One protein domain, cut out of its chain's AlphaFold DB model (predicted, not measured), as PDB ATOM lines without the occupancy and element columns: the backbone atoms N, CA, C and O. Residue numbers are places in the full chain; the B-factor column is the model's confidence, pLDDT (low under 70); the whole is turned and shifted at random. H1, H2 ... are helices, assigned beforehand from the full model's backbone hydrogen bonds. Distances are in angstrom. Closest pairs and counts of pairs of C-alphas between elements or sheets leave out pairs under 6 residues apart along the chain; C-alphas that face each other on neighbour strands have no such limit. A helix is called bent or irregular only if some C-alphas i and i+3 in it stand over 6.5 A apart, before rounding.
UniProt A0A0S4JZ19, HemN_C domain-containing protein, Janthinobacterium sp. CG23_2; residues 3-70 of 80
ATOM      1  N   GLN A   3      16.177   4.337 114.610       47.22
ATOM      2  CA  GLN A   3      16.157   5.343 113.551       47.22
ATOM      3  C   GLN A   3      17.465   6.165 113.513       47.22
ATOM      4  O   GLN A   3      17.912   6.550 112.440       47.22
ATOM      5  N   SER A   4      18.136   6.352 114.659       46.56
ATOM      6  CA  SER A   4      19.418   7.066 114.743       46.56
ATOM      7  C   SER A   4      20.652   6.217 114.408       46.56
ATOM      8  O   SER A   4      21.723   6.789 114.277       46.56
ATOM      9  N   LEU A   5      20.539   4.885 114.302       53.78
ATOM     10  CA  LEU A   5      21.670   4.007 113.950       53.78
ATOM     11  C   LEU A   5      21.885   3.916 112.431       53.78
ATOM     12  O   LEU A   5      22.968   3.551 111.995       53.78
ATOM     13  N   LEU A   6      20.885   4.287 111.628       59.91
ATOM     14  CA  LEU A   6      20.978   4.351 110.161       59.91
ATOM     15  C   LEU A   6      20.840   5.764 109.600       59.91
ATOM     16  O   LEU A   6      20.924   5.956 108.390       59.91
ATOM     17  N   THR A   7      20.657   6.745 110.480       56.78
ATOM     18  CA  THR A   7      20.723   8.161 110.126       56.78
ATOM     19  C   THR A   7      22.095   8.684 110.544       56.78
ATOM     20  O   THR A   7      22.654   8.214 111.532       56.78
ATOM     21  N   ASP A   8      22.658   9.591 109.749       53.44
ATOM     22  CA  ASP A   8      24.013  10.136 109.887       53.44
ATOM     23  C   ASP A   8      24.443  10.336 111.361       53.44
ATOM     24  O   ASP A   8      23.701  10.960 112.129       53.44
ATOM     25  N   PRO A   9      25.596   9.780 111.791       58.25
ATOM     26  CA  PRO A   9      26.705   9.229 110.998       58.25
ATOM     27  C   PRO A   9      26.632   7.718 110.661       58.25
ATOM     28  O   PRO A   9      27.647   7.135 110.282       58.25
ATOM     29  N   GLY A  10      25.476   7.061 110.772       73.62
ATOM     30  CA  GLY A  10      25.365   5.615 110.520       73.62
ATOM     31  C   GLY A  10      25.946   4.743 111.635       73.62
ATOM     32  O   GLY A  10      26.311   5.233 112.707       73.62
ATOM     33  N   LEU A  11      26.002   3.432 111.396       77.19
ATOM     34  CA  LEU A  11      26.402   2.459 112.406       77.19
ATOM     35  C   LEU A  11      27.901   2.188 112.319       77.19
ATOM     36  O   LEU A  11      28.381   1.575 111.369       77.19
ATOM     37  N   ASP A  12      28.638   2.602 113.343       83.25
ATOM     38  CA  ASP A  12      30.041   2.237 113.485       83.25
ATOM     39  C   ASP A  12      30.162   0.885 114.220       83.25
ATOM     40  O   ASP A  12      29.727   0.782 115.375       83.25
ATOM     41  N   PRO A  13      30.725  -0.160 113.583       79.12
ATOM     42  CA  PRO A  13      30.846  -1.480 114.195       79.12
ATOM     43  C   PRO A  13      31.720  -1.453 115.457       79.12
ATOM     44  O   PRO A  13      31.394  -2.118 116.439       79.12
ATOM     45  N   ALA A  14      32.772  -0.628 115.495       82.12
ATOM     46  CA  ALA A  14      33.633  -0.520 116.669       82.12
ATOM     47  C   ALA A  14      32.911   0.162 117.848       82.12
ATOM     48  O   ALA A  14      33.021  -0.289 118.991       82.12
ATOM     49  N   ALA A  15      32.123   1.207 117.585       80.94
ATOM     50  CA  ALA A  15      31.291   1.865 118.589       80.94
ATOM     51  C   ALA A  15      30.163   0.951 119.088       80.94
ATOM     52  O   ALA A  15      29.823   0.987 120.274       80.94
ATOM     53  N   TYR A  16      29.598   0.117 118.209       80.19
ATOM     54  CA  TYR A  16      28.607  -0.887 118.588       80.19
ATOM     55  C   TYR A  16      29.211  -1.917 119.543       80.19
ATOM     56  O   TYR A  16      28.696  -2.091 120.647       80.19
ATOM     57  N   THR A  17      30.342  -2.526 119.180       82.25
ATOM     58  CA  THR A  17      31.029  -3.492 120.048       82.25
ATOM     59  C   THR A  17      31.445  -2.866 121.373       82.25
ATOM     60  O   THR A  17      31.320  -3.500 122.413       82.25
ATOM     61  N   GLN A  18      31.869  -1.600 121.389       80.88
ATOM     62  CA  GLN A  18      32.203  -0.921 122.641       80.88
ATOM     63  C   GLN A  18      30.977  -0.672 123.540       80.88
ATOM     64  O   GLN A  18      31.107  -0.712 124.762       80.88
ATOM     65  N   ARG A  19      29.794  -0.418 122.964       76.88
ATOM     66  CA  ARG A  19      28.555  -0.182 123.729       76.88
ATOM     67  C   ARG A  19      27.871  -1.459 124.193       76.88
ATOM     68  O   ARG A  19      27.383  -1.493 125.316       76.88
ATOM     69  N   PHE A  20      27.781  -2.454 123.319       75.19
ATOM     70  CA  PHE A  20      26.985  -3.661 123.541       75.19
ATOM     71  C   PHE A  20      27.850  -4.888 123.846       75.19
ATOM     72  O   PHE A  20      27.326  -5.917 124.257       75.19
ATOM     73  N   GLY A  21      29.170  -4.810 123.649       77.50
ATOM     74  CA  GLY A  21      30.083  -5.948 123.814       77.50
ATOM     75  C   GLY A  21      29.925  -7.037 122.746       77.50
ATOM     76  O   GLY A  21      30.593  -8.064 122.837       77.50
ATOM     77  N   GLY A  22      29.044  -6.820 121.764       80.00
ATOM     78  CA  GLY A  22      28.669  -7.763 120.713       80.00
ATOM     79  C   GLY A  22      29.197  -7.384 119.334       80.00
ATOM     80  O   GLY A  22      29.949  -6.421 119.165       80.00
ATOM     81  N   ASP A  23      28.793  -8.156 118.335       81.62
ATOM     82  CA  ASP A  23      29.226  -7.983 116.954       81.62
ATOM     83  C   ASP A  23      27.992  -7.630 116.133       81.62
ATOM     84  O   ASP A  23      27.084  -8.445 115.988       81.62
ATOM     85  N   CYS A  24      27.925  -6.403 115.613       78.50
ATOM     86  CA  CYS A  24      26.698  -5.887 115.008       78.50
ATOM     87  C   CYS A  24      26.179  -6.752 113.857       78.50
ATOM     88  O   CYS A  24      24.974  -6.830 113.680       78.50
ATOM     89  N   ILE A  25      27.046  -7.428 113.101       79.00
ATOM     90  CA  ILE A  25      26.621  -8.339 112.023       79.00
ATOM     91  C   ILE A  25      25.974  -9.610 112.584       79.00
ATOM     92  O   ILE A  25      25.068 -10.183 111.983       79.00
ATOM     93  N   ARG A  26      26.437 -10.049 113.751       81.12
ATOM     94  CA  ARG A  26      25.982 -11.262 114.427       81.12
ATOM     95  C   ARG A  26      24.701 -11.020 115.224       81.12
ATOM     96  O   ARG A  26      23.842 -11.893 115.260       81.12
ATOM     97  N   ASP A  27      24.587  -9.839 115.824       77.38
ATOM     98  CA  ASP A  27      23.399  -9.360 116.531       77.38
ATOM     99  C   ASP A  27      22.303  -8.884 115.556       77.38
ATOM    100  O   ASP A  27      21.113  -9.009 115.837       77.38
ATOM    101  N   LEU A  28      22.692  -8.364 114.386       76.94
ATOM    102  CA  LEU A  28      21.797  -7.841 113.352       76.94
ATOM    103  C   LEU A  28      22.151  -8.468 111.990       76.94
ATOM    104  O   LEU A  28      22.748  -7.798 111.138       76.94
ATOM    105  N   PRO A  29      21.766  -9.733 111.731       81.75
ATOM    106  CA  PRO A  29      22.021 -10.386 110.443       81.75
ATOM    107  C   PRO A  29      21.387  -9.632 109.263       81.75
ATOM    108  O   PRO A  29      21.861  -9.733 108.133       81.75
ATOM    109  N   GLN A  30      20.370  -8.801 109.524       79.44
ATOM    110  CA  GLN A  30      19.784  -7.886 108.544       79.44
ATOM    111  C   GLN A  30      20.825  -6.938 107.927       79.44
ATOM    112  O   GLN A  30      20.715  -6.581 106.760       79.44
ATOM    113  N   LEU A  31      21.854  -6.527 108.678       80.25
ATOM    114  CA  LEU A  31      22.914  -5.663 108.149       80.25
ATOM    115  C   LEU A  31      23.767  -6.380 107.103       80.25
ATOM    116  O   LEU A  31      24.165  -5.757 106.120       80.25
ATOM    117  N   GLN A  32      24.020  -7.677 107.296       84.31
ATOM    118  CA  GLN A  32      24.728  -8.488 106.308       84.31
ATOM    119  C   GLN A  32      23.928  -8.548 105.006       84.31
ATOM    120  O   GLN A  32      24.459  -8.214 103.953       84.31
ATOM    121  N   GLU A  33      22.636  -8.863 105.102       85.88
ATOM    122  CA  GLU A  33      21.711  -8.904 103.966       85.88
ATOM    123  C   GLU A  33      21.668  -7.560 103.214       85.88
ATOM    124  O   GLU A  33      21.727  -7.538 101.988       85.88
ATOM    125  N   LEU A  34      21.652  -6.414 103.909       84.75
ATOM    126  CA  LEU A  34      21.729  -5.096 103.251       84.75
ATOM    127  C   LEU A  34      23.042  -4.897 102.483       84.75
ATOM    128  O   LEU A  34      23.039  -4.271 101.419       84.75
ATOM    129  N   GLY A  35      24.152  -5.405 103.020       85.06
ATOM    130  CA  GLY A  35      25.446  -5.415 102.344       85.06
ATOM    131  C   GLY A  35      25.426  -6.288 101.092       85.06
ATOM    132  O   GLY A  35      25.824  -5.828 100.025       85.06
ATOM    133  N   GLU A  36      24.881  -7.502 101.191       87.12
ATOM    134  CA  GLU A  36      24.751  -8.443 100.069       87.12
ATOM    135  C   GLU A  36      23.815  -7.915  98.968       87.12
ATOM    136  O   GLU A  36      24.071  -8.104  97.779       87.12
ATOM    137  N   LEU A  37      22.774  -7.172  99.346       87.06
ATOM    138  CA  LEU A  37      21.864  -6.487  98.423       87.06
ATOM    139  C   LEU A  37      22.475  -5.219  97.795       87.06
ATOM    140  O   LEU A  37      21.847  -4.591  96.936       87.06
ATOM    141  N   GLY A  38      23.678  -4.811  98.210       88.25
ATOM    142  CA  GLY A  38      24.332  -3.590  97.734       88.25
ATOM    143  C   GLY A  38      23.586  -2.315  98.140       88.25
ATOM    144  O   GLY A  38      23.608  -1.315  97.418       88.25
ATOM    145  N   LEU A  39      22.877  -2.350  99.268       87.31
ATOM    146  CA  LEU A  39      22.123  -1.217  99.817       87.31
ATOM    147  C   LEU A  39      22.955  -0.395 100.805       87.31
ATOM    148  O   LEU A  39      22.596   0.742 101.118       87.31
ATOM    149  N   LEU A  40      24.075  -0.953 101.265       86.38
ATOM    150  CA  LEU A  40      25.058  -0.252 102.079       86.38
ATOM    151  C   LEU A  40      26.109   0.457 101.221       86.38
ATOM    152  O   LEU A  40      26.353   0.113 100.064       86.38
ATOM    153  N   GLU A  41      26.707   1.492 101.794       84.88
ATOM    154  CA  GLU A  41      27.859   2.185 101.238       84.88
ATOM    155  C   GLU A  41      29.110   1.311 101.383       84.88
ATOM    156  O   GLU A  41      29.537   0.975 102.489       84.88
ATOM    157  N   GLU A  42      29.689   0.918 100.251       74.12
ATOM    158  CA  GLU A  42      30.896   0.096 100.205       74.12
ATOM    159  C   GLU A  42      32.148   0.961 100.411       74.12
ATOM    160  O   GLU A  42      32.299   2.018  99.801       74.12
ATOM    161  N   GLY A  43      33.078   0.499 101.254       73.62
ATOM    162  CA  GLY A  43      34.360   1.174 101.498       73.62
ATOM    163  C   GLY A  43      34.364   2.186 102.648       73.62
ATOM    164  O   GLY A  43      35.423   2.724 102.972       73.62
ATOM    165  N   SER A  44      33.224   2.401 103.305       74.12
ATOM    166  CA  SER A  44      33.142   3.195 104.531       74.12
ATOM    167  C   SER A  44      33.394   2.342 105.773       74.12
ATOM    168  O   SER A  44      32.966   1.195 105.862       74.12
ATOM    169  N   ALA A  45      34.086   2.917 106.762       78.31
ATOM    170  CA  ALA A  45      34.296   2.266 108.059       78.31
ATOM    171  C   ALA A  45      32.982   2.101 108.847       78.31
ATOM    172  O   ALA A  45      32.859   1.205 109.678       78.31
ATOM    173  N   THR A  46      31.997   2.955 108.561       80.56
ATOM    174  CA  THR A  46      30.651   2.916 109.136       80.56
ATOM    175  C   THR A  46      29.656   2.320 108.147       80.56
ATOM    176  O   THR A  46      29.627   2.730 106.987       80.56
ATOM    177  N   LEU A  47      28.776   1.443 108.624       80.31
ATOM    178  CA  LEU A  47      27.657   0.901 107.859       80.31
ATOM    179  C   LEU A  47      26.594   1.996 107.679       80.31
ATOM    180  O   LEU A  47      25.939   2.426 108.633       80.31
ATOM    181  N   ARG A  48      26.442   2.468 106.441       81.50
ATOM    182  CA  ARG A  48      25.490   3.515 106.042       81.50
ATOM    183  C   ARG A  48      24.690   3.054 104.837       81.50
ATOM    184  O   ARG A  48      25.221   2.340 103.995       81.50
ATOM    185  N   LEU A  49      23.434   3.485 104.736       84.19
ATOM    186  CA  LEU A  49      22.647   3.282 103.522       84.19
ATOM    187  C   LEU A  49      23.185   4.182 102.405       84.19
ATOM    188  O   LEU A  49      23.393   5.377 102.618       84.19
ATOM    189  N   ASN A  50      23.374   3.610 101.217       85.50
ATOM    190  CA  ASN A  50      23.672   4.375 100.009       85.50
ATOM    191  C   ASN A  50      22.379   4.951  99.396       85.50
ATOM    192  O   ASN A  50      21.281   4.760  99.923       85.50
ATOM    193  N   GLU A  51      22.485   5.637  98.258       85.00
ATOM    194  CA  GLU A  51      21.332   6.219  97.547       85.00
ATOM    195  C   GLU A  51      20.194   5.214  97.277       85.00
ATOM    196  O   GLU A  51      19.016   5.552  97.407       85.00
ATOM    197  N   ARG A  52      20.534   3.955  96.972       85.00
ATOM    198  CA  ARG A  52      19.565   2.877  96.739       85.00
ATOM    199  C   ARG A  52      18.937   2.444  98.057       85.00
ATOM    200  O   ARG A  52      17.719   2.332  98.135       85.00
ATOM    201  N   GLY A  53      19.755   2.264  99.094       84.38
ATOM    202  CA  GLY A  53      19.302   1.957 100.450       84.38
ATOM    203  C   GLY A  53      18.311   2.990 100.988       84.38
ATOM    204  O   GLY A  53      17.283   2.613 101.542       84.38
ATOM    205  N   TYR A  54      18.554   4.280 100.744       80.81
ATOM    206  CA  TYR A  54      17.616   5.353 101.091       80.81
ATOM    207  C   TYR A  54      16.276   5.238 100.358       80.81
ATOM    208  O   TYR A  54      15.231   5.476 100.962       80.81
ATOM    209  N   GLY A  55      16.279   4.819  99.089       82.88
ATOM    210  CA  GLY A  55      15.050   4.550  98.336       82.88
ATOM    211  C   GLY A  55      14.195   3.432  98.946       82.88
ATOM    212  O   GLY A  55      12.970   3.488  98.874       82.88
ATOM    213  N   TYR A  56      14.829   2.459  99.603       82.12
ATOM    214  CA  TYR A  56      14.158   1.364 100.308       82.12
ATOM    215  C   TYR A  56      14.007   1.606 101.815       82.12
ATOM    216  O   TYR A  56      13.522   0.720 102.518       82.12
ATOM    217  N   ALA A  57      14.380   2.782 102.333       76.00
ATOM    218  CA  ALA A  57      14.384   3.064 103.770       76.00
ATOM    219  C   ALA A  57      13.012   2.837 104.431       76.00
ATOM    220  O   ALA A  57      12.952   2.341 105.554       76.00
ATOM    221  N   ASP A  58      11.921   3.122 103.716       78.50
ATOM    222  CA  ASP A  58      10.545   2.895 104.183       78.50
ATOM    223  C   ASP A  58      10.232   1.403 104.416       78.50
ATOM    224  O   ASP A  58       9.510   1.042 105.340       78.50
ATOM    225  N   THR A  59      10.850   0.513 103.633       82.75
ATOM    226  CA  THR A  59      10.733  -0.948 103.785       82.75
ATOM    227  C   THR A  59      11.764  -1.505 104.770       82.75
ATOM    228  O   THR A  59      11.461  -2.391 105.569       82.75
ATOM    229  N   ILE A  60      12.982  -0.962 104.748       78.62
ATOM    230  CA  ILE A  60      14.103  -1.379 105.598       78.62
ATOM    231  C   ILE A  60      13.845  -1.020 107.067       78.62
ATOM    232  O   ILE A  60      14.156  -1.814 107.950       78.62
ATOM    233  N   GLY A  61      13.234   0.135 107.345       73.50
ATOM    234  CA  GLY A  61      12.910   0.604 108.695       73.50
ATOM    235  C   GLY A  61      12.119  -0.405 109.542       73.50
ATOM    236  O   GLY A  61      12.609  -0.807 110.600       73.50
ATOM    237  N   PRO A  62      10.924  -0.851 109.111       74.19
ATOM    238  CA  PRO A  62      10.157  -1.859 109.840       74.19
ATOM    239  C   PRO A  62      10.843  -3.229 109.856       74.19
ATOM    240  O   PRO A  62      10.763  -3.925 110.864       74.19
ATOM    241  N   TRP A  63      11.559  -3.605 108.792       75.81
ATOM    242  CA  TRP A  63      12.290  -4.873 108.735       75.81
ATOM    243  C   TRP A  63      13.445  -4.936 109.748       75.81
ATOM    244  O   TRP A  63      13.594  -5.938 110.448       75.81
ATOM    245  N   LEU A  64      14.188  -3.843 109.929       71.06
ATOM    246  CA  LEU A  64      15.187  -3.701 110.992       71.06
ATOM    247  C   LEU A  64      14.575  -3.556 112.379       71.06
ATOM    248  O   LEU A  64      15.232  -3.862 113.358       71.06
ATOM    249  N   ALA A  65      13.341  -3.072 112.495       64.62
ATOM    250  CA  ALA A  65      12.631  -3.018 113.769       64.62
ATOM    251  C   ALA A  65      11.982  -4.363 114.153       64.62
ATOM    252  O   ALA A  65      11.199  -4.401 115.108       64.62
ATOM    253  N   SER A  66      12.290  -5.448 113.429       63.56
ATOM    254  CA  SER A  66      11.837  -6.803 113.758       63.56
ATOM    255  C   SER A  66      12.269  -7.224 115.169       63.56
ATOM    256  O   SER A  66      13.192  -6.662 115.759       63.56
ATOM    257  N   GLU A  67      11.547  -8.199 115.722       58.12
ATOM    258  CA  GLU A  67      11.542  -8.588 117.139       58.12
ATOM    259  C   GLU A  67      12.941  -8.726 117.773       58.12
ATOM    260  O   GLU A  67      13.170  -8.175 118.850       58.12
ATOM    261  N   ASP A  68      13.900  -9.348 117.081       60.19
ATOM    262  CA  ASP A  68      15.286  -9.536 117.545       60.19
ATOM    263  C   ASP A  68      15.991  -8.217 117.881       60.19
ATOM    264  O   ASP A  68      16.655  -8.062 118.908       60.19
ATOM    265  N   VAL A  69      15.768  -7.205 117.051       62.06
ATOM    266  CA  VAL A  69      16.376  -5.888 117.201       62.06
ATOM    267  C   VAL A  69      15.705  -5.091 118.324       62.06
ATOM    268  O   VAL A  69      16.350  -4.309 119.029       62.06
ATOM    269  N   ARG A  70      14.401  -5.304 118.541       60.41
ATOM    270  CA  ARG A  70      13.683  -4.733 119.691       60.41
ATOM    271  C   ARG A  70      14.152  -5.339 121.010       60.41
ATOM    272  O   ARG A  70      14.221  -4.601 121.988       60.41
TER     273      ARG A  70
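Overview. This is residues 3 to 70 of the 80 residues of the protein "HemN_C domain-containing protein" of Janthinobacterium sp. CG23_2 (UniProt A0A0S4JZ19). Six short helices are strung in a chain that folds back on itself: H1, H2 and H3 follow one another, and after a long loop H4, H5 and H6 come back past them, with H5 running opposite to H3 and H6 ending near H2. The helices meet at few points, and no two of them pair as a hairpin; the 14-residue loop 37 to 50 swings away from the end of H3 before it returns to H4. The printed part has 68 residues, with six named helices in the order H1 H2 H3 H4 H5 H6 and no named strand; the class is all helix, and the helices hold 37 of the residues. The whole is compact, with a radius of gyration of the C-alphas of 11.2 A, and its outline is rounded, spanning 31 by 29 by 21 A.

Arrangement. H3, residues 29 to 36, is one of three helices of 8 residues, and its centre is the nearest to the mean of the C-alphas, at 7.5 A. H2, residues 24 to 27, and H3 touch only at the corner by their tight link, and only just, with 3 pairs of C-alphas within 8 A; the closest C-alphas are those of Ile 25 and Leu 31, 6.0 A apart. H1, residues 13 to 20, and H2 only just touch, also with 3 pairs of C-alphas within 8 A, the closest being those of Pro 13 and Cys 24, 6.1 A apart. H1 and H3 are apart. H5, residues 57 to 64, is close to H3 but not clearly touching; their closest C-alphas, those of Gln 30 and Leu 64, are 6.7 A apart. H3 and H5 run opposite ways at a steep tilt of 40 degrees. H4, residues 51 to 55, is close to H3 but not clearly touching, with the closest C-alphas those of Leu 34 and Gly 53, 8.0 A apart. H6, residues 67 to 70, is close to H2 but not clearly touching; the C-alphas of Asp 27 and Val 69 are their closest, at 7.9 A. H4 and H5 meet only through their link, and so do H5 and H6. Among the pairs that are apart are H1 and H5, H1 and H6, and H4 and H6. In H1, H3 and H4 every O i to N i+4 pair is within hydrogen-bond range; in H5 it is 3 of 4, and H2 and H6 are too short for such a pair.

Along the chain. H3 measures 10.9 A from C-alpha 29 at (22.021, -10.386, 110.443) to C-alpha 36. H1 begins at C-alpha 13 at (30.846, -1.480, 114.195) and measures 10.3 A to C-alpha 20. H2, from Cys 24 to Asp 27, measures 5.0 A. H4, from Glu 51 to Gly 55, measures 6.5 A. H5, from Ala 57 to Leu 64, measures 9.9 A; it is neither bent nor irregular, but only just: C-alphas 59 and 62 are 6.2 A apart. H6 measures 5.1 A and ends at C-alpha 70 at (13.683, -4.733, 119.691).

Size, cuts and confidence. The two C-alphas farthest apart, those of Gly 21 and Gly 55, are 31.4 A apart, while those of Gln 3 and Arg 70, the first and last printed, are 12.1 A apart. The printed part runs from residue 3 to residue 70 with no cut. The link from H3 to H4 is long, with 14 residues; the other four links are tight. The mean pLDDT of the printed part is 76.1. The model's confidence is low, under 70, at residues 3 to 9 and 65 to 70, which include H6 with a mean of 60.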